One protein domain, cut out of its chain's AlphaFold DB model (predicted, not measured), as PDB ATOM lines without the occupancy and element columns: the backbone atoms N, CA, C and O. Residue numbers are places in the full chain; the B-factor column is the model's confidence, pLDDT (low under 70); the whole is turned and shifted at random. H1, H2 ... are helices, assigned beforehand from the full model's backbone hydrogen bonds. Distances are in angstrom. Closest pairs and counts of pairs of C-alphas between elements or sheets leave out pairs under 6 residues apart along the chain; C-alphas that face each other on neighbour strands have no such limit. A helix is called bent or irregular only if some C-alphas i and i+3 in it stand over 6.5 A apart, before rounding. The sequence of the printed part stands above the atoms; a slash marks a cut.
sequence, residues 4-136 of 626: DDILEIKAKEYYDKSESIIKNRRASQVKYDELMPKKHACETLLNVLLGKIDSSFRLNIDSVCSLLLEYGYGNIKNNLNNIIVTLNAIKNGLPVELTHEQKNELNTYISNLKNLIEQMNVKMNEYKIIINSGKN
ATOM      1  N   ASP A   4     141.788 109.041 127.747       74.31
ATOM      2  CA  ASP A   4     140.840 109.412 126.707       74.31
ATOM      3  C   ASP A   4     140.183 108.198 126.035       74.31
ATOM      4  O   ASP A   4     138.974 108.227 125.836       74.31
ATOM      5  N   ASP A   5     140.912 107.100 125.798       77.44
ATOM      6  CA  ASP A   5     140.323 105.869 125.241       77.44
ATOM      7  C   ASP A   5     139.233 105.286 126.168       77.44
ATOM      8  O   ASP A   5     138.198 104.800 125.714       77.44
ATOM      9  N   ILE A   6     139.464 105.309 127.487       80.69
ATOM     10  CA  ILE A   6     138.520 104.764 128.479       80.69
ATOM     11  C   ILE A   6     137.306 105.686 128.623       80.69
ATOM     12  O   ILE A   6     136.168 105.214 128.691       80.69
ATOM     13  N   LEU A   7     137.547 106.999 128.647       77.62
ATOM     14  CA  LEU A   7     136.489 108.000 128.682       77.62
ATOM     15  C   LEU A   7     135.607 107.911 127.428       77.62
ATOM     16  O   LEU A   7     134.391 107.974 127.555       77.62
ATOM     17  N   GLU A   8     136.175 107.689 126.238       78.06
ATOM     18  CA  GLU A   8     135.409 107.541 124.990       78.06
ATOM     19  C   GLU A   8     134.483 106.324 124.999       78.06
ATOM     20  O   GLU A   8     133.338 106.412 124.553       78.06
ATOM     21  N   ILE A   9     134.940 105.199 125.555       81.88
ATOM     22  CA  ILE A   9     134.101 104.005 125.718       81.88
ATOM     23  C   ILE A   9     132.917 104.316 126.640       81.88
ATOM     24  O   ILE A   9     131.773 104.020 126.295       81.88
ATOM     25  N   LYS A  10     133.165 104.978 127.776       82.12
ATOM     26  CA  LYS A  10     132.104 105.356 128.721       82.12
ATOM     27  C   LYS A  10     131.157 106.418 128.175       82.12
ATOM     28  O   LYS A  10     129.949 106.311 128.376       82.12
ATOM     29  N   ALA A  11     131.670 107.396 127.435       69.62
ATOM     30  CA  ALA A  11     130.853 108.376 126.731       69.62
ATOM     31  C   ALA A  11     129.904 107.677 125.752       69.62
ATOM     32  O   ALA A  11     128.698 107.918 125.779       69.62
ATOM     33  N   LYS A  12     130.425 106.745 124.946       75.06
ATOM     34  CA  LYS A  12     129.622 105.966 124.003       75.06
ATOM     35  C   LYS A  12     128.536 105.145 124.702       75.06
ATOM     36  O   LYS A  12     127.391 105.173 124.267       75.06
ATOM     37  N   GLU A  13     128.852 104.482 125.813       81.88
ATOM     38  CA  GLU A  13     127.862 103.729 126.596       81.88
ATOM     39  C   GLU A  13     126.700 104.606 127.089       81.88
ATOM     40  O   GLU A  13     125.538 104.199 127.010       81.88
ATOM     41  N   TYR A  14     126.989 105.804 127.608       75.88
ATOM     42  CA  TYR A  14     125.948 106.732 128.056       75.88
ATOM     43  C   TYR A  14     125.158 107.323 126.887       75.88
ATOM     44  O   TYR A  14     123.929 107.422 126.971       75.88
ATOM     45  N   TYR A  15     125.835 107.646 125.783       68.88
ATOM     46  CA  TYR A  15     125.206 108.120 124.557       68.88
ATOM     47  C   TYR A  15     124.226 107.084 123.994       68.88
ATOM     48  O   TYR A  15     123.050 107.405 123.830       68.88
ATOM     49  N   ASP A  16     124.655 105.833 123.804       73.69
ATOM     50  CA  ASP A  16     123.833 104.755 123.240       73.69
ATOM     51  C   ASP A  16     122.580 104.495 124.101       73.69
ATOM     52  O   ASP A  16     121.467 104.325 123.586       73.69
ATOM     53  N   LYS A  17     122.726 104.537 125.435       78.00
ATOM     54  CA  LYS A  17     121.595 104.441 126.374       78.00
ATOM     55  C   LYS A  17     120.643 105.632 126.240       78.00
ATOM     56  O   LYS A  17     119.426 105.440 126.176       78.00
ATOM     57  N   SER A  18     121.173 106.852 126.148       70.69
ATOM     58  CA  SER A  18     120.368 108.070 125.980       70.69
ATOM     59  C   SER A  18     119.626 108.105 124.633       70.69
ATOM     60  O   SER A  18     118.452 108.488 124.576       70.69
ATOM     61  N   GLU A  19     120.268 107.640 123.556       73.00
ATOM     62  CA  GLU A  19     119.698 107.580 122.213       73.00
ATOM     63  C   GLU A  19     118.562 106.557 122.156       73.00
ATOM     64  O   GLU A  19     117.496 106.851 121.611       73.00
ATOM     65  N   SER A  20     118.737 105.395 122.791       76.88
ATOM     66  CA  SER A  20     117.688 104.379 122.925       76.88
ATOM     67  C   SER A  20     116.422 104.947 123.584       76.88
ATOM     68  O   SER A  20     115.314 104.782 123.059       76.88
ATOM     69  N   ILE A  21     116.572 105.715 124.673       75.25
ATOM     70  CA  ILE A  21     115.449 106.381 125.355       75.25
ATOM     71  C   ILE A  21     114.762 107.390 124.421       75.25
ATOM     72  O   ILE A  21     113.537 107.364 124.275       75.25
ATOM     73  N   ILE A  22     115.522 108.259 123.739       73.50
ATOM     74  CA  ILE A  22     114.951 109.242 122.800       73.50
ATOM     75  C   ILE A  22     114.218 108.549 121.651       73.50
ATOM     76  O   ILE A  22     113.115 108.965 121.287       73.50
ATOM     77  N   LYS A  23     114.820 107.517 121.060       76.44
ATOM     78  CA  LYS A  23     114.267 106.799 119.911       76.44
ATOM     79  C   LYS A  23     112.935 106.149 120.269       76.44
ATOM     80  O   LYS A  23     111.965 106.309 119.528       76.44
ATOM     81  N   ASN A  24     112.851 105.524 121.443       77.06
ATOM     82  CA  ASN A  24     111.615 104.932 121.954       77.06
ATOM     83  C   ASN A  24     110.529 105.985 122.226       77.06
ATOM     84  O   ASN A  24     109.362 105.780 121.873       77.06
ATOM     85  N   ARG A  25     110.904 107.147 122.778       77.56
ATOM     86  CA  ARG A  25     109.977 108.269 123.004       77.56
ATOM     87  C   ARG A  25     109.461 108.858 121.698       77.56
ATOM     88  O   ARG A  25     108.255 109.036 121.556       77.56
ATOM     89  N   ARG A  26     110.339 109.111 120.721       77.12
ATOM     90  CA  ARG A  26     109.959 109.628 119.393       77.12
ATOM     91  C   ARG A  26     109.042 108.656 118.656       77.12
ATOM     92  O   ARG A  26     108.008 109.078 118.153       77.12
ATOM     93  N   ALA A  27     109.371 107.364 118.645       80.69
ATOM     94  CA  ALA A  27     108.531 106.345 118.022       80.69
ATOM     95  C   ALA A  27     107.135 106.267 118.668       80.69
ATOM     96  O   ALA A  27     106.135 106.128 117.965       80.69
ATOM     97  N   SER A  28     107.054 106.399 119.996       83.12
ATOM     98  CA  SER A  28     105.776 106.408 120.723       83.12
ATOM     99  C   SER A  28     104.982 107.698 120.498       83.12
ATOM    100  O   SER A  28     103.764 107.640 120.363       83.12
ATOM    101  N   GLN A  29     105.659 108.847 120.390       79.44
ATOM    102  CA  GLN A  29     105.035 110.134 120.069       79.44
ATOM    103  C   GLN A  29     104.390 110.117 118.680       79.44
ATOM    104  O   GLN A  29     103.235 110.504 118.553       79.44
ATOM    105  N   VAL A  30     105.082 109.588 117.663       79.25
ATOM    106  CA  VAL A  30     104.524 109.448 116.305       79.25
ATOM    107  C   VAL A  30     103.252 108.596 116.323       79.25
ATOM    108  O   VAL A  30     102.218 109.021 115.815       79.25
ATOM    109  N   LYS A  31     103.286 107.434 116.988       85.12
ATOM    110  CA  LYS A  31     102.107 106.558 117.112       85.12
ATOM    111  C   LYS A  31     100.956 107.211 117.888       85.12
ATOM    112  O   LYS A  31      99.792 106.989 117.561       85.12
ATOM    113  N   TYR A  32     101.265 108.013 118.907       84.75
ATOM    114  CA  TYR A  32     100.274 108.781 119.662       84.75
ATOM    115  C   TYR A  32      99.603 109.852 118.787       84.75
ATOM    116  O   TYR A  32      98.373 109.955 118.770       84.75
ATOM    117  N   ASP A  33     100.398 110.607 118.028       71.94
ATOM    118  CA  ASP A  33      99.923 111.684 117.156       71.94
ATOM    119  C   ASP A  33      99.103 111.146 115.971       71.94
ATOM    120  O   ASP A  33      98.128 111.776 115.568       71.94
ATOM    121  N   GLU A  34      99.421 109.952 115.460       84.62
ATOM    122  CA  GLU A  34      98.624 109.255 114.436       84.62
ATOM    123  C   GLU A  34      97.252 108.781 114.950       84.62
ATOM    124  O   GLU A  34      96.272 108.756 114.197       84.62
ATOM    125  N   LEU A  35      97.157 108.392 116.227       82.62
ATOM    126  CA  LEU A  35      95.914 107.905 116.842       82.62
ATOM    127  C   LEU A  35      94.958 109.033 117.232       82.62
ATOM    128  O   LEU A  35      93.742 108.845 117.153       82.62
ATOM    129  N   MET A  36      95.475 110.202 117.622       78.62
ATOM    130  CA  MET A  36      94.652 111.330 118.069       78.62
ATOM    131  C   MET A  36      93.564 111.757 117.051       78.62
ATOM    132  O   MET A  36      92.394 111.822 117.442       78.62
ATOM    133  N   PRO A  37      93.864 111.997 115.754       77.88
ATOM    134  CA  PRO A  37      92.841 112.382 114.781       77.88
ATOM    135  C   PRO A  37      91.860 111.240 114.476       77.88
ATOM    136  O   PRO A  37      90.674 111.497 114.260       77.88
ATOM    137  N   LYS A  38      92.314 109.977 114.510       81.44
ATOM    138  CA  LYS A  38      91.460 108.790 114.312       81.44
ATOM    139  C   LYS A  38      90.433 108.655 115.436       81.44
ATOM    140  O   LYS A  38      89.247 108.463 115.169       81.44
ATOM    141  N   LYS A  39      90.877 108.829 116.685       82.06
ATOM    142  CA  LYS A  39      90.010 108.857 117.865       82.06
ATOM    143  C   LYS A  39      88.990 109.989 117.764       82.06
ATOM    144  O   LYS A  39      87.799 109.742 117.928       82.06
ATOM    145  N   HIS A  40      89.439 111.200 117.432       77.25
ATOM    146  CA  HIS A  40      88.552 112.355 117.293       77.25
ATOM    147  C   HIS A  40      87.465 112.136 116.226       77.25
ATOM    148  O   HIS A  40      86.301 112.476 116.443       77.25
ATOM    149  N   ALA A  41      87.808 111.508 115.097       76.38
ATOM    150  CA  ALA A  41      86.841 111.152 114.060       76.38
ATOM    151  C   ALA A  41      85.793 110.136 114.561       76.38
ATOM    152  O   ALA A  41      84.599 110.316 114.314       76.38
ATOM    153  N   CYS A  42      86.216 109.118 115.320       80.38
ATOM    154  CA  CYS A  42      85.312 108.136 115.927       80.38
ATOM    155  C   CYS A  42      84.384 108.774 116.977       80.38
ATOM    156  O   CYS A  42      83.185 108.503 116.979       80.38
ATOM    157  N   GLU A  43      84.909 109.655 117.836       79.62
ATOM    158  CA  GLU A  43      84.127 110.401 118.838       79.62
ATOM    159  C   GLU A  43      83.103 111.335 118.182       79.62
ATOM    160  O   GLU A  43      81.960 111.432 118.631       79.62
ATOM    161  N   THR A  44      83.491 111.993 117.089       75.81
ATOM    162  CA  THR A  44      82.600 112.877 116.329       75.81
ATOM    163  C   THR A  44      81.451 112.086 115.708       75.81
ATOM    164  O   THR A  44      80.294 112.474 115.865       75.81
ATOM    165  N   LEU A  45      81.737 110.943 115.072       79.12
ATOM    166  CA  LEU A  45      80.697 110.075 114.515       79.12
ATOM    167  C   LEU A  45      79.781 109.511 115.610       79.12
ATOM    168  O   LEU A  45      78.562 109.529 115.456       79.12
ATOM    169  N   LEU A  46      80.340 109.070 116.740       83.94
ATOM    170  CA  LEU A  46      79.556 108.584 117.877       83.94
ATOM    171  C   LEU A  46      78.586 109.658 118.391       83.94
ATOM    172  O   LEU A  46      77.423 109.365 118.659       83.94
ATOM    173  N   ASN A  47      79.035 110.910 118.498       78.12
ATOM    174  CA  ASN A  47      78.185 112.017 118.934       78.12
ATOM    175  C   ASN A  47      77.074 112.355 117.929       78.12
ATOM    176  O   ASN A  47      75.984 112.736 118.355       78.12
ATOM    177  N   VAL A  48      77.316 112.174 116.628       76.00
ATOM    178  CA  VAL A  48      76.280 112.293 115.588       76.00
ATOM    179  C   VAL A  48      75.239 111.185 115.724       76.00
ATOM    180  O   VAL A  48      74.047 111.473 115.760       76.00
ATOM    181  N   LEU A  49      75.671 109.930 115.878       79.88
ATOM    182  CA  LEU A  49      74.761 108.789 116.042       79.88
ATOM    183  C   LEU A  49      73.937 108.865 117.337       79.88
ATOM    184  O   LEU A  49      72.813 108.375 117.383       79.88
ATOM    185  N   LEU A  50      74.469 109.511 118.380       80.94
ATOM    186  CA  LEU A  50      73.761 109.796 119.633       80.94
ATOM    187  C   LEU A  50      72.885 111.063 119.575       80.94
ATOM    188  O   LEU A  50      72.283 111.419 120.587       80.94
ATOM    189  N   GLY A  51      72.845 111.775 118.445       68.81
ATOM    190  CA  GLY A  51      72.050 112.997 118.270       68.81
ATOM    191  C   GLY A  51      72.568 114.226 119.029       68.81
ATOM    192  O   GLY A  51      71.856 115.224 119.139       68.81
ATOM    193  N   LYS A  52      73.800 114.185 119.554       69.06
ATOM    194  CA  LYS A  52      74.395 115.259 120.374       69.06
ATOM    195  C   LYS A  52      74.923 116.438 119.555       69.06
ATOM    196  O   LYS A  52      75.047 117.534 120.091       69.06
ATOM    197  N   ILE A  53      75.271 116.220 118.287       62.81
ATOM    198  CA  ILE A  53      75.846 117.229 117.383       62.81
ATOM    199  C   ILE A  53      75.143 117.118 116.025       62.81
ATOM    200  O   ILE A  53      74.820 116.013 115.595       62.81
ATOM    201  N   ASP A  54      74.895 118.246 115.350       58.41
ATOM    202  CA  ASP A  54      74.402 118.241 113.968       58.41
ATOM    203  C   ASP A  54      75.470 117.730 113.002       58.41
ATOM    204  O   ASP A  54      76.596 118.236 112.972       58.41
ATOM    205  N   SER A  55      75.115 116.758 112.160       53.78
ATOM    206  CA  SER A  55      76.001 116.360 111.075       53.78
ATOM    207  C   SER A  55      75.942 117.423 109.979       53.78
ATOM    208  O   SER A  55      75.106 117.380 109.076       53.78
ATOM    209  N   SER A  56      76.836 118.404 110.031       51.28
ATOM    210  CA  SER A  56      77.133 119.162 108.815       51.28
ATOM    211  C   SER A  56      77.664 118.181 107.753       51.28
ATOM    212  O   SER A  56      78.375 117.232 108.088       51.28
ATOM    213  N   PHE A  57      77.316 118.390 106.479       46.06
ATOM    214  CA  PHE A  57      77.620 117.547 105.302       46.06
ATOM    215  C   PHE A  57      79.128 117.282 105.015       46.06
ATOM    216  O   PHE A  57      79.500 116.920 103.904       46.06
ATOM    217  N   ARG A  58      80.028 117.478 105.987       50.56
ATOM    218  CA  ARG A  58      81.492 117.363 105.863       50.56
ATOM    219  C   ARG A  58      82.118 116.258 106.726       50.56
ATOM    220  O   ARG A  58      83.334 116.246 106.899       50.56
ATOM    221  N   LEU A  59      81.331 115.336 107.279       59.06
ATOM    222  CA  LEU A  59      81.875 114.154 107.955       59.06
ATOM    223  C   LEU A  59      82.393 113.146 106.925       59.06
ATOM    224  O   LEU A  59      81.638 112.650 106.094       59.06
ATOM    225  N   ASN A  60      83.687 112.831 106.994       64.12
ATOM    226  CA  ASN A  60      84.299 111.790 106.173       64.12
ATOM    227  C   ASN A  60      83.934 110.407 106.741       64.12
ATOM    228  O   ASN A  60      84.702 109.784 107.466       64.12
ATOM    229  N   ILE A  61      82.714 109.957 106.452       67.38
ATOM    230  CA  ILE A  61      82.178 108.670 106.916       67.38
ATOM    231  C   ILE A  61      83.014 107.501 106.364       67.38
ATOM    232  O   ILE A  61      83.194 106.490 107.044       67.38
ATOM    233  N   ASP A  62      83.598 107.676 105.177       69.19
ATOM    234  CA  ASP A  62      84.445 106.690 104.508       69.19
ATOM    235  C   ASP A  62      85.721 106.376 105.295       69.19
ATOM    236  O   ASP A  62      86.104 105.207 105.397       69.19
ATOM    237  N   SER A  63      86.353 107.379 105.910       68.00
ATOM    238  CA  SER A  63      87.549 107.151 106.728       68.00
ATOM    239  C   SER A  63      87.230 106.399 108.024       68.00
ATOM    240  O   SER A  63      87.988 105.516 108.419       68.00
ATOM    241  N   VAL A  64      86.085 106.678 108.659       68.75
ATOM    242  CA  VAL A  64      85.681 106.004 109.906       68.75
ATOM    243  C   VAL A  64      85.179 104.581 109.649       68.75
ATOM    244  O   VAL A  64      85.503 103.674 110.412       68.75
ATOM    245  N   CYS A  65      84.461 104.345 108.547       70.81
ATOM    246  CA  CYS A  65      84.086 102.990 108.128       70.81
ATOM    247  C   CYS A  65      85.316 102.141 107.781       70.81
ATOM    248  O   CYS A  65      85.362 100.964 108.131       70.81
ATOM    249  N   SER A  66      86.330 102.741 107.149       73.56
ATOM    250  CA  SER A  66      87.606 102.064 106.880       73.56
ATOM    251  C   SER A  66      88.348 101.715 108.175       73.56
ATOM    252  O   SER A  66      88.860 100.610 108.300       73.56
ATOM    253  N   LEU A  67      88.330 102.600 109.180       72.69
ATOM    254  CA  LEU A  67      88.897 102.325 110.509       72.69
ATOM    255  C   LEU A  67      88.164 101.195 111.244       72.69
ATOM    256  O   LEU A  67      88.800 100.353 111.868       72.69
ATOM    257  N   LEU A  68      86.835 101.155 111.173       70.56
ATOM    258  CA  LEU A  68      86.049 100.057 111.741       70.56
ATOM    259  C   LEU A  68      86.412  98.719 111.074       70.56
ATOM    260  O   LEU A  68      86.647  97.738 111.779       70.56
ATOM    261  N   LEU A  69      86.563  98.707 109.745       73.44
ATOM    262  CA  LEU A  69      87.028  97.546 108.976       73.44
ATOM    263  C   LEU A  69      88.440  97.094 109.367       73.44
ATOM    264  O   LEU A  69      88.653  95.906 109.599       73.44
ATOM    265  N   GLU A  70      89.390  98.025 109.490       73.06
ATOM    266  CA  GLU A  70      90.764  97.740 109.938       73.06
ATOM    267  C   GLU A  70      90.808  97.078 111.325       73.06
ATOM    268  O   GLU A  70      91.700  96.278 111.601       73.06
ATOM    269  N   TYR A  71      89.838  97.385 112.190       66.88
ATOM    270  CA  TYR A  71      89.709  96.814 113.532       66.88
ATOM    271  C   TYR A  71      88.773  95.591 113.592       66.88
ATOM    272  O   TYR A  71      88.428  95.133 114.680       66.88
ATOM    273  N   GLY A  72      88.389  95.033 112.438       65.56
ATOM    274  CA  GLY A  72      87.640  93.777 112.336       65.56
ATOM    275  C   GLY A  72      86.120  93.910 112.468       65.56
ATOM    276  O   GLY A  72      85.423  92.898 112.538       65.56
ATOM    277  N   TYR A  73      85.580  95.129 112.476       66.06
ATOM    278  CA  TYR A  73      84.140  95.370 112.403       66.06
ATOM    279  C   TYR A  73      83.735  95.390 110.915       66.06
ATOM    280  O   TYR A  73      84.342  96.117 110.145       66.06
ATOM    281  N   GLY A  74      82.771  94.560 110.488       62.91
ATOM    282  CA  GLY A  74      82.478  94.243 109.069       62.91
ATOM    283  C   GLY A  74      82.137  95.412 108.116       62.91
ATOM    284  O   GLY A  74      82.279  96.583 108.440       62.91
ATOM    285  N   ASN A  75      81.690  95.114 106.887       61.19
ATOM    286  CA  ASN A  75      81.435  96.142 105.861       61.19
ATOM    287  C   ASN A  75      80.102  96.880 106.106       61.19
ATOM    288  O   ASN A  75      79.031  96.289 106.012       61.19
ATOM    289  N   ILE A  76      80.180  98.172 106.446       62.34
ATOM    290  CA  ILE A  76      79.111  98.937 107.131       62.34
ATOM    291  C   ILE A  76      78.569 100.121 106.293       62.34
ATOM    292  O   ILE A  76      77.613 100.803 106.663       62.34
ATOM    293  N   LYS A  77      79.158 100.371 105.119       59.72
ATOM    294  CA  LYS A  77      79.095 101.669 104.427       59.72
ATOM    295  C   LYS A  77      77.690 102.133 104.001       59.72
ATOM    296  O   LYS A  77      77.364 103.309 104.163       59.72
ATOM    297  N   ASN A  78      76.858 101.244 103.454       60.00
ATOM    298  CA  ASN A  78      75.612 101.664 102.794       60.00
ATOM    299  C   ASN A  78      74.441 101.905 103.766       60.00
ATOM    300  O   ASN A  78      73.642 102.808 103.526       60.00
ATOM    301  N   ASN A  79      74.365 101.180 104.886       69.75
ATOM    302  CA  ASN A  79      73.265 101.337 105.848       69.75
ATOM    303  C   ASN A  79      73.494 102.509 106.818       69.75
ATOM    304  O   ASN A  79      72.546 103.206 107.179       69.75
ATOM    305  N   LEU A  80      74.753 102.805 107.163       73.25
ATOM    306  CA  LEU A  80      75.107 103.892 108.079       73.25
ATOM    307  C   LEU A  80      74.707 105.280 107.543       73.25
ATOM    308  O   LEU A  80      74.162 106.094 108.288       73.25
ATOM    309  N   ASN A  81      74.916 105.542 106.248       74.12
ATOM    310  CA  ASN A  81      74.521 106.808 105.620       74.12
ATOM    311  C   ASN A  81      73.002 107.026 105.673       74.12
ATOM    312  O   ASN A  81      72.546 108.114 106.020       74.12
ATOM    313  N   ASN A  82      72.220 105.980 105.394       75.75
ATOM    314  CA  ASN A  82      70.758 106.039 105.450       75.75
ATOM    315  C   ASN A  82      70.255 106.293 106.878       75.75
ATOM    316  O   ASN A  82      69.336 107.090 107.081       75.75
ATOM    317  N   ILE A  83      70.895 105.677 107.877       77.44
ATOM    318  CA  ILE A  83      70.598 105.907 109.296       77.44
ATOM    319  C   ILE A  83      70.907 107.357 109.694       77.44
ATOM    320  O   ILE A  83      70.067 108.000 110.318       77.44
ATOM    321  N   ILE A  84      72.059 107.909 109.292       74.44
ATOM    322  CA  ILE A  84      72.443 109.301 109.594       74.44
ATOM    323  C   ILE A  84      71.458 110.298 108.969       74.44
ATOM    324  O   ILE A  84      70.995 111.216 109.646       74.44
ATOM    325  N   VAL A  85      71.092 110.110 107.696       76.56
ATOM    326  CA  VAL A  85      70.108 110.968 107.011       76.56
ATOM    327  C   VAL A  85      68.753 110.922 107.721       76.56
ATOM    328  O   VAL A  85      68.152 111.970 107.962       76.56
ATOM    329  N   THR A  86      68.304 109.731 108.121       77.56
ATOM    330  CA  THR A  86      67.025 109.552 108.825       77.56
ATOM    331  C   THR A  86      67.053 110.179 110.224       77.56
ATOM    332  O   THR A  86      66.106 110.865 110.600       77.56
ATOM    333  N   LEU A  87      68.152 110.036 110.974       74.38
ATOM    334  CA  LEU A  87      68.341 110.685 112.281       74.38
ATOM    335  C   LEU A  87      68.289 112.217 112.182       74.38
ATOM    336  O   LEU A  87      67.660 112.868 113.017       74.38
ATOM    337  N   ASN A  88      68.888 112.803 111.143       72.62
ATOM    338  CA  ASN A  88      68.797 114.245 110.903       72.62
ATOM    339  C   ASN A  88      67.382 114.685 110.531       72.62
ATOM    340  O   ASN A  88      66.936 115.744 110.965       72.62
ATOM    341  N   ALA A  89      66.678 113.898 109.721       73.56
ATOM    342  CA  ALA A  89      65.303 114.190 109.346       73.56
ATOM    343  C   ALA A  89      64.379 114.188 110.580       73.56
ATOM    344  O   ALA A  89      63.633 115.148 110.768       73.56
ATOM    345  N   ILE A  90      64.524 113.197 111.471       76.50
ATOM    346  CA  ILE A  90      63.839 113.144 112.777       76.50
ATOM    347  C   ILE A  90      64.141 114.404 113.600       76.50
ATOM    348  O   ILE A  90      63.226 115.059 114.097       76.50
ATOM    349  N   LYS A  91      65.420 114.779 113.724       73.00
ATOM    350  CA  LYS A  91      65.845 115.951 114.509       73.00
ATOM    351  C   LYS A  91      65.281 117.272 113.965       73.00
ATOM    352  O   LYS A  91      64.966 118.164 114.745       73.00
ATOM    353  N   ASN A  92      65.117 117.380 112.645       78.12
ATOM    354  CA  ASN A  92      64.503 118.531 111.973       78.12
ATOM    355  C   ASN A  92      62.961 118.486 111.956       78.12
ATOM    356  O   ASN A  92      62.333 119.296 111.278       78.12
ATOM    357  N   GLY A  93      62.340 117.556 112.692       76.50
ATOM    358  CA  GLY A  93      60.887 117.470 112.845       76.50
ATOM    359  C   GLY A  93      60.154 116.862 111.648       76.50
ATOM    360  O   GLY A  93      58.941 117.033 111.536       76.50
ATOM    361  N   LEU A  94      60.858 116.169 110.745       78.06
ATOM    362  CA  LEU A  94      60.220 115.452 109.641       78.06
ATOM    363  C   LEU A  94      59.563 114.154 110.151       78.06
ATOM    364  O   LEU A  94      60.142 113.478 111.004       78.06
ATOM    365  N   PRO A  95      58.386 113.768 109.618       81.88
ATOM    366  CA  PRO A  95      57.605 112.620 110.084       81.88
ATOM    367  C   PRO A  95      58.158 111.302 109.520       81.88
ATOM    368  O   PRO A  95      57.502 110.604 108.749       81.88
ATOM    369  N   VAL A  96      59.399 110.983 109.863       81.62
ATOM    370  CA  VAL A  96      60.086 109.751 109.469       81.62
ATOM    371  C   VAL A  96      60.603 109.044 110.715       81.62
ATOM    372  O   VAL A  96      60.925 109.691 111.703       81.62
ATOM    373  N   GLU A  97      60.703 107.719 110.679       83.12
ATOM    374  CA  GLU A  97      61.256 106.925 111.777       83.12
ATOM    375  C   GLU A  97      62.262 105.902 111.246       83.12
ATOM    376  O   GLU A  97      62.144 105.422 110.119       83.12
ATOM    377  N   LEU A  98      63.244 105.542 112.077       83.38
ATOM    378  CA  LEU A  98      64.126 104.411 111.792       83.38
ATOM    379  C   LEU A  98      63.342 103.094 111.880       83.38
ATOM    380  O   LEU A  98      62.621 102.866 112.860       83.38
ATOM    381  N   THR A  99      63.552 102.199 110.913       85.25
ATOM    382  CA  THR A  99      63.000 100.838 110.957       85.25
ATOM    383  C   THR A  99      63.575 100.038 112.132       85.25
ATOM    384  O   THR A  99      64.602 100.392 112.719       85.25
ATOM    385  N   HIS A 100      62.924  98.927 112.495       81.38
ATOM    386  CA  HIS A 100      63.406  98.072 113.585       81.38
ATOM    387  C   HIS A 100      64.816  97.517 113.321       81.38
ATOM    388  O   HIS A 100      65.644  97.492 114.230       81.38
ATOM    389  N   GLU A 101      65.107  97.149 112.070       80.75
ATOM    390  CA  GLU A 101      66.439  96.725 111.622       80.75
ATOM    391  C   GLU A 101      67.461  97.861 111.740       80.75
ATOM    392  O   GLU A 101      68.505  97.680 112.362       80.75
ATOM    393  N   GLN A 102      67.124  99.066 111.266       80.88
ATOM    394  CA  GLN A 102      67.999 100.241 111.363       80.88
ATOM    395  C   GLN A 102      68.304 100.640 112.815       80.88
ATOM    396  O   GLN A 102      69.414 101.076 113.115       80.88
ATOM    397  N   LYS A 103      67.349 100.476 113.742       82.12
ATOM    398  CA  LYS A 103      67.574 100.702 115.183       82.12
ATOM    399  C   LYS A 103      68.566  99.689 115.769       82.12
ATOM    400  O   LYS A 103      69.433 100.069 116.555       82.12
ATOM    401  N   ASN A 104      68.473  98.419 115.376       81.06
ATOM    402  CA  ASN A 104      69.408  97.378 115.821       81.06
ATOM    403  C   ASN A 104      70.821  97.599 115.255       81.06
ATOM    404  O   ASN A 104      71.811  97.481 115.982       81.06
ATOM    405  N   GLU A 105      70.922  97.991 113.985       82.12
ATOM    406  CA  GLU A 105      72.188  98.363 113.348       82.12
ATOM    407  C   GLU A 105      72.819  99.599 114.006       82.12
ATOM    408  O   GLU A 105      73.997  99.571 114.362       82.12
ATOM    409  N   LEU A 106      72.034 100.653 114.266       83.81
ATOM    410  CA  LEU A 106      72.483 101.859 114.970       83.81
ATOM    411  C   LEU A 106      73.093 101.531 116.341       83.81
ATOM    412  O   LEU A 106      74.185 102.004 116.664       83.81
ATOM    413  N   ASN A 107      72.421 100.691 117.133       84.00
ATOM    414  CA  ASN A 107      72.928 100.255 118.437       84.00
ATOM    415  C   ASN A 107      74.245  99.476 118.308       84.00
ATOM    416  O   ASN A 107      75.163  99.672 119.110       84.00
ATOM    417  N   THR A 108      74.368  98.652 117.268       83.56
ATOM    418  CA  THR A 108      75.595  97.909 116.959       83.56
ATOM    419  C   THR A 108      76.744  98.862 116.608       83.56
ATOM    420  O   THR A 108      77.844  98.721 117.139       83.56
ATOM    421  N   TYR A 109      76.497  99.896 115.796       82.62
ATOM    422  CA  TYR A 109      77.509 100.904 115.455       82.62
ATOM    423  C   TYR A 109      77.953 101.733 116.652       82.62
ATOM    424  O   TYR A 109      79.149 101.950 116.838       82.62
ATOM    425  N   ILE A 110      77.008 102.150 117.496       84.75
ATOM    426  CA  ILE A 110      77.309 102.859 118.742       84.75
ATOM    427  C   ILE A 110      78.191 101.990 119.647       84.75
ATOM    428  O   ILE A 110      79.169 102.490 120.202       84.75
ATOM    429  N   SER A 111      77.875 100.699 119.781       85.44
ATOM    430  CA  SER A 111      78.668  99.764 120.585       85.44
ATOM    431  C   SER A 111      80.085  99.585 120.027       85.44
ATOM    432  O   SER A 111      81.058  99.697 120.771       85.44
ATOM    433  N   ASN A 112      80.218  99.381 118.714       85.50
ATOM    434  CA  ASN A 112      81.515  99.198 118.060       85.50
ATOM    435  C   ASN A 112      82.396 100.449 118.166       85.50
ATOM    436  O   ASN A 112      83.581 100.344 118.473       85.50
ATOM    437  N   LEU A 113      81.819 101.641 117.981       85.50
ATOM    438  CA  LEU A 113      82.540 102.907 118.130       85.50
ATOM    439  C   LEU A 113      82.997 103.148 119.570       85.50
ATOM    440  O   LEU A 113      84.129 103.579 119.773       85.50
ATOM    441  N   LYS A 114      82.158 102.844 120.571       87.81
ATOM    442  CA  LYS A 114      82.547 102.942 121.987       87.81
ATOM    443  C   LYS A 114      83.734 102.031 122.305       87.81
ATOM    444  O   LYS A 114      84.728 102.517 122.840       87.81
ATOM    445  N   ASN A 115      83.663 100.764 121.895       87.56
ATOM    446  CA  ASN A 115      84.750  99.802 122.083       87.56
ATOM    447  C   ASN A 115      86.033 100.245 121.365       87.56
ATOM    448  O   ASN A 115      87.123 100.151 121.924       87.56
ATOM    449  N   LEU A 116      85.922 100.763 120.138       87.00
ATOM    450  CA  LEU A 116      87.073 101.251 119.379       87.00
ATOM    451  C   LEU A 116      87.738 102.462 120.053       87.00
ATOM    452  O   LEU A 116      88.960 102.497 120.183       87.00
ATOM    453  N   ILE A 117      86.949 103.435 120.519       87.31
ATOM    454  CA  ILE A 117      87.455 104.607 121.252       87.31
ATOM    455  C   ILE A 117      88.160 104.171 122.542       87.31
ATOM    456  O   ILE A 117      89.218 104.707 122.875       87.31
ATOM    457  N   GLU A 118      87.617 103.186 123.256       90.88
ATOM    458  CA  GLU A 118      88.234 102.631 124.461       90.88
ATOM    459  C   GLU A 118      89.578 101.952 124.159       90.88
ATOM    460  O   GLU A 118      90.583 102.275 124.792       90.88
ATOM    461  N   GLN A 119      89.646 101.112 123.121       87.94
ATOM    462  CA  GLN A 119      90.902 100.503 122.666       87.94
ATOM    463  C   GLN A 119      91.945 101.556 122.257       87.94
ATOM    464  O   GLN A 119      93.129 101.419 122.581       87.94
ATOM    465  N   MET A 120      91.525 102.625 121.570       88.00
ATOM    466  CA  MET A 120      92.408 103.743 121.224       88.00
ATOM    467  C   MET A 120      92.903 104.477 122.476       88.00
ATOM    468  O   MET A 120      94.086 104.801 122.550       88.00
ATOM    469  N   ASN A 121      92.049 104.695 123.481       87.56
ATOM    470  CA  ASN A 121      92.440 105.317 124.750       87.56
ATOM    471  C   ASN A 121      93.482 104.493 125.512       87.56
ATOM    472  O   ASN A 121      94.441 105.068 126.027       87.56
ATOM    473  N   VAL A 122      93.324 103.166 125.559       91.94
ATOM    474  CA  VAL A 122      94.301 102.261 126.187       91.94
ATOM    475  C   VAL A 122      95.663 102.397 125.505       91.94
ATOM    476  O   VAL A 122      96.639 102.751 126.165       91.94
ATOM    477  N   LYS A 123      95.722 102.256 124.172       88.75
ATOM    478  CA  LYS A 123      96.976 102.402 123.407       88.75
ATOM    479  C   LYS A 123      97.598 103.795 123.537       88.75
ATOM    480  O   LYS A 123      98.809 103.931 123.681       88.75
ATOM    481  N   MET A 124      96.782 104.851 123.502       87.31
ATOM    482  CA  MET A 124      97.270 106.222 123.688       87.31
ATOM    483  C   MET A 124      97.867 106.426 125.085       87.31
ATOM    484  O   MET A 124      98.884 107.107 125.208       87.31
ATOM    485  N   ASN A 125      97.283 105.831 126.128       88.94
ATOM    486  CA  ASN A 125      97.840 105.881 127.479       88.94
ATOM    487  C   ASN A 125      99.155 105.100 127.591       88.94
ATOM    488  O   ASN A 125     100.095 105.616 128.191       88.94
ATOM    489  N   GLU A 126      99.264 103.924 126.969       89.69
ATOM    490  CA  GLU A 126     100.524 103.170 126.884       89.69
ATOM    491  C   GLU A 126     101.637 104.014 126.244       89.69
ATOM    492  O   GLU A 126     102.720 104.162 126.816       89.69
ATOM    493  N   TYR A 127     101.359 104.664 125.106       87.44
ATOM    494  CA  TYR A 127     102.324 105.569 124.473       87.44
ATOM    495  C   TYR A 127     102.645 106.780 125.348       87.44
ATOM    496  O   TYR A 127     103.808 107.160 125.453       87.44
ATOM    497  N   LYS A 128     101.651 107.364 126.025       83.88
ATOM    498  CA  LYS A 128     101.840 108.510 126.925       83.88
ATOM    499  C   LYS A 128     102.729 108.173 128.123       83.88
ATOM    500  O   LYS A 128     103.528 109.013 128.533       83.88
ATOM    501  N   ILE A 129     102.624 106.957 128.663       85.00
ATOM    502  CA  ILE A 129     103.527 106.460 129.707       85.00
ATOM    503  C   ILE A 129     104.955 106.423 129.165       85.00
ATOM    504  O   ILE A 129     105.840 106.994 129.792       85.00
ATOM    505  N   ILE A 130     105.177 105.861 127.973       83.44
ATOM    506  CA  ILE A 130     106.517 105.780 127.365       83.44
ATOM    507  C   ILE A 130     107.082 107.178 127.053       83.44
ATOM    508  O   ILE A 130     108.236 107.457 127.368       83.44
ATOM    509  N   ILE A 131     106.267 108.088 126.504       78.31
ATOM    510  CA  ILE A 131     106.638 109.482 126.186       78.31
ATOM    511  C   ILE A 131     107.131 110.238 127.429       78.31
ATOM    512  O   ILE A 131     108.069 111.040 127.334       78.31
ATOM    513  N   ASN A 132     106.502 109.980 128.578       76.88
ATOM    514  CA  ASN A 132     106.823 110.614 129.855       76.88
ATOM    515  C   ASN A 132     107.847 109.826 130.688       76.88
ATOM    516  O   ASN A 132     108.447 110.392 131.602       76.88
ATOM    517  N   SER A 133     108.060 108.545 130.381       74.25
ATOM    518  CA  SER A 133     109.054 107.699 131.041       74.25
ATOM    519  C   SER A 133     110.480 108.099 130.662       74.25
ATOM    520  O   SER A 133     110.730 108.664 129.595       74.25
ATOM    521  N   GLY A 134     111.424 107.825 131.564       65.81
ATOM    522  CA  GLY A 134     112.852 107.970 131.284       65.81
ATOM    523  C   GLY A 134     113.333 109.409 131.088       65.81
ATOM    524  O   GLY A 134     114.450 109.591 130.623       65.81
ATOM    525  N   LYS A 135     112.542 110.444 131.421       70.62
ATOM    526  CA  LYS A 135     113.008 111.842 131.347       70.62
ATOM    527  C   LYS A 135     114.148 112.099 132.334       70.62
ATOM    528  O   LYS A 135     115.205 112.537 131.912       70.62
ATOM    529  N   ASN A 136     113.956 111.747 133.604       71.12
ATOM    530  CA  ASN A 136     114.989 111.919 134.629       71.12
ATOM    531  C   ASN A 136     116.226 111.060 134.327       71.12
ATOM    532  O   ASN A 136     117.349 111.514 134.492       71.12
TER     533      ASN A 136
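What this domain is: This is residues 4 to 136 of the 626 residues of an uncharacterized protein of Clostridium sp. CAG:1000 (UniProt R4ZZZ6). Two long helices, H1 and H4, run side by side in opposite directions, shifted lengthwise so that residues 4 to 17 of H1 stick out alone at one end of a long rod. H1 is bent but runs nearly straight, and toward the rod's other end two shorter helices, H2 and H3, cross the pair formed by its second arm and H4, making a small head. The printed part has 133 residues with four named helices, in the order H1, H2, H3, H4, and no named strand; its class is all helix. The whole is extended, with a radius of gyration of the C-alphas of 22.5 A and spans of 85 by 25 by 19 A.

How they stand to each other: H1, residues 4 to 49, was assigned as one helix by its hydrogen bonds but is bent: C-alphas 34 and 37 are 6.6 A apart. Its arms, H1a, residues 4 to 34, and H1b, residues 37 to 49, stand at a shallow tilt of 20 degrees. Residues 24 to 32 of H1a touch residues 124 to 132 of H4, residues 100 to 132, at a shallow tilt of 17 degrees, opposite ways; the closest C-alphas, of Arg 25 and Ile 131, are 4.8 A apart. H1b touches residues 106 to 120 of H4 at 28 degrees, a shallow tilt, opposite ways, closest at the C-alphas of Lys 39 and Ile 117, 6.0 A. H2, residues 61 to 70, touches H1b at a steep tilt of 67 degrees, with the C-alphas of Cys 42 and Val 64 closest at 6.4 A. H3, residues 77 to 91, touches H4 about perpendicular, at 76 degrees, through residues 79 to 83 and 102 to 106; the closest C-alphas, of Ile 83 and Gln 102, are 6.6 A apart. H2 and H3 only just touch, with 3 pairs of C-alphas within 8 A, the closest being Cys 65 and Lys 77 at 6.4 A. H1a is apart from H2 and H3. The helix packing is mostly crossed, 2 of 7 touching pairs being at a shallow tilt. Every O i to N i+4 pair is within hydrogen-bond range in H1a, H1b, H2 and H4, and 9 of 11 are in H3.

Where its parts are: H1a begins at C-alpha 4, (140.840, 109.412, 126.707), and measures 44.0 A; H1b measures 18.5 A. H3 measures 21.9 A. H4 measures 48.0 A from C-alpha 100, (63.406, 98.072, 113.585), to C-alpha 132, (106.823, 110.614, 129.855).

The domain as a whole: The C-alphas of Asp 4 and Pro 95, the two farthest apart, are 84.9 A from each other. The printed part has no cut. The link from H1 to H2, 11 residues, is long. Mean pLDDT of the printed part is 76.5; among the residues under 70 are 51 to 64 and 71 to 79.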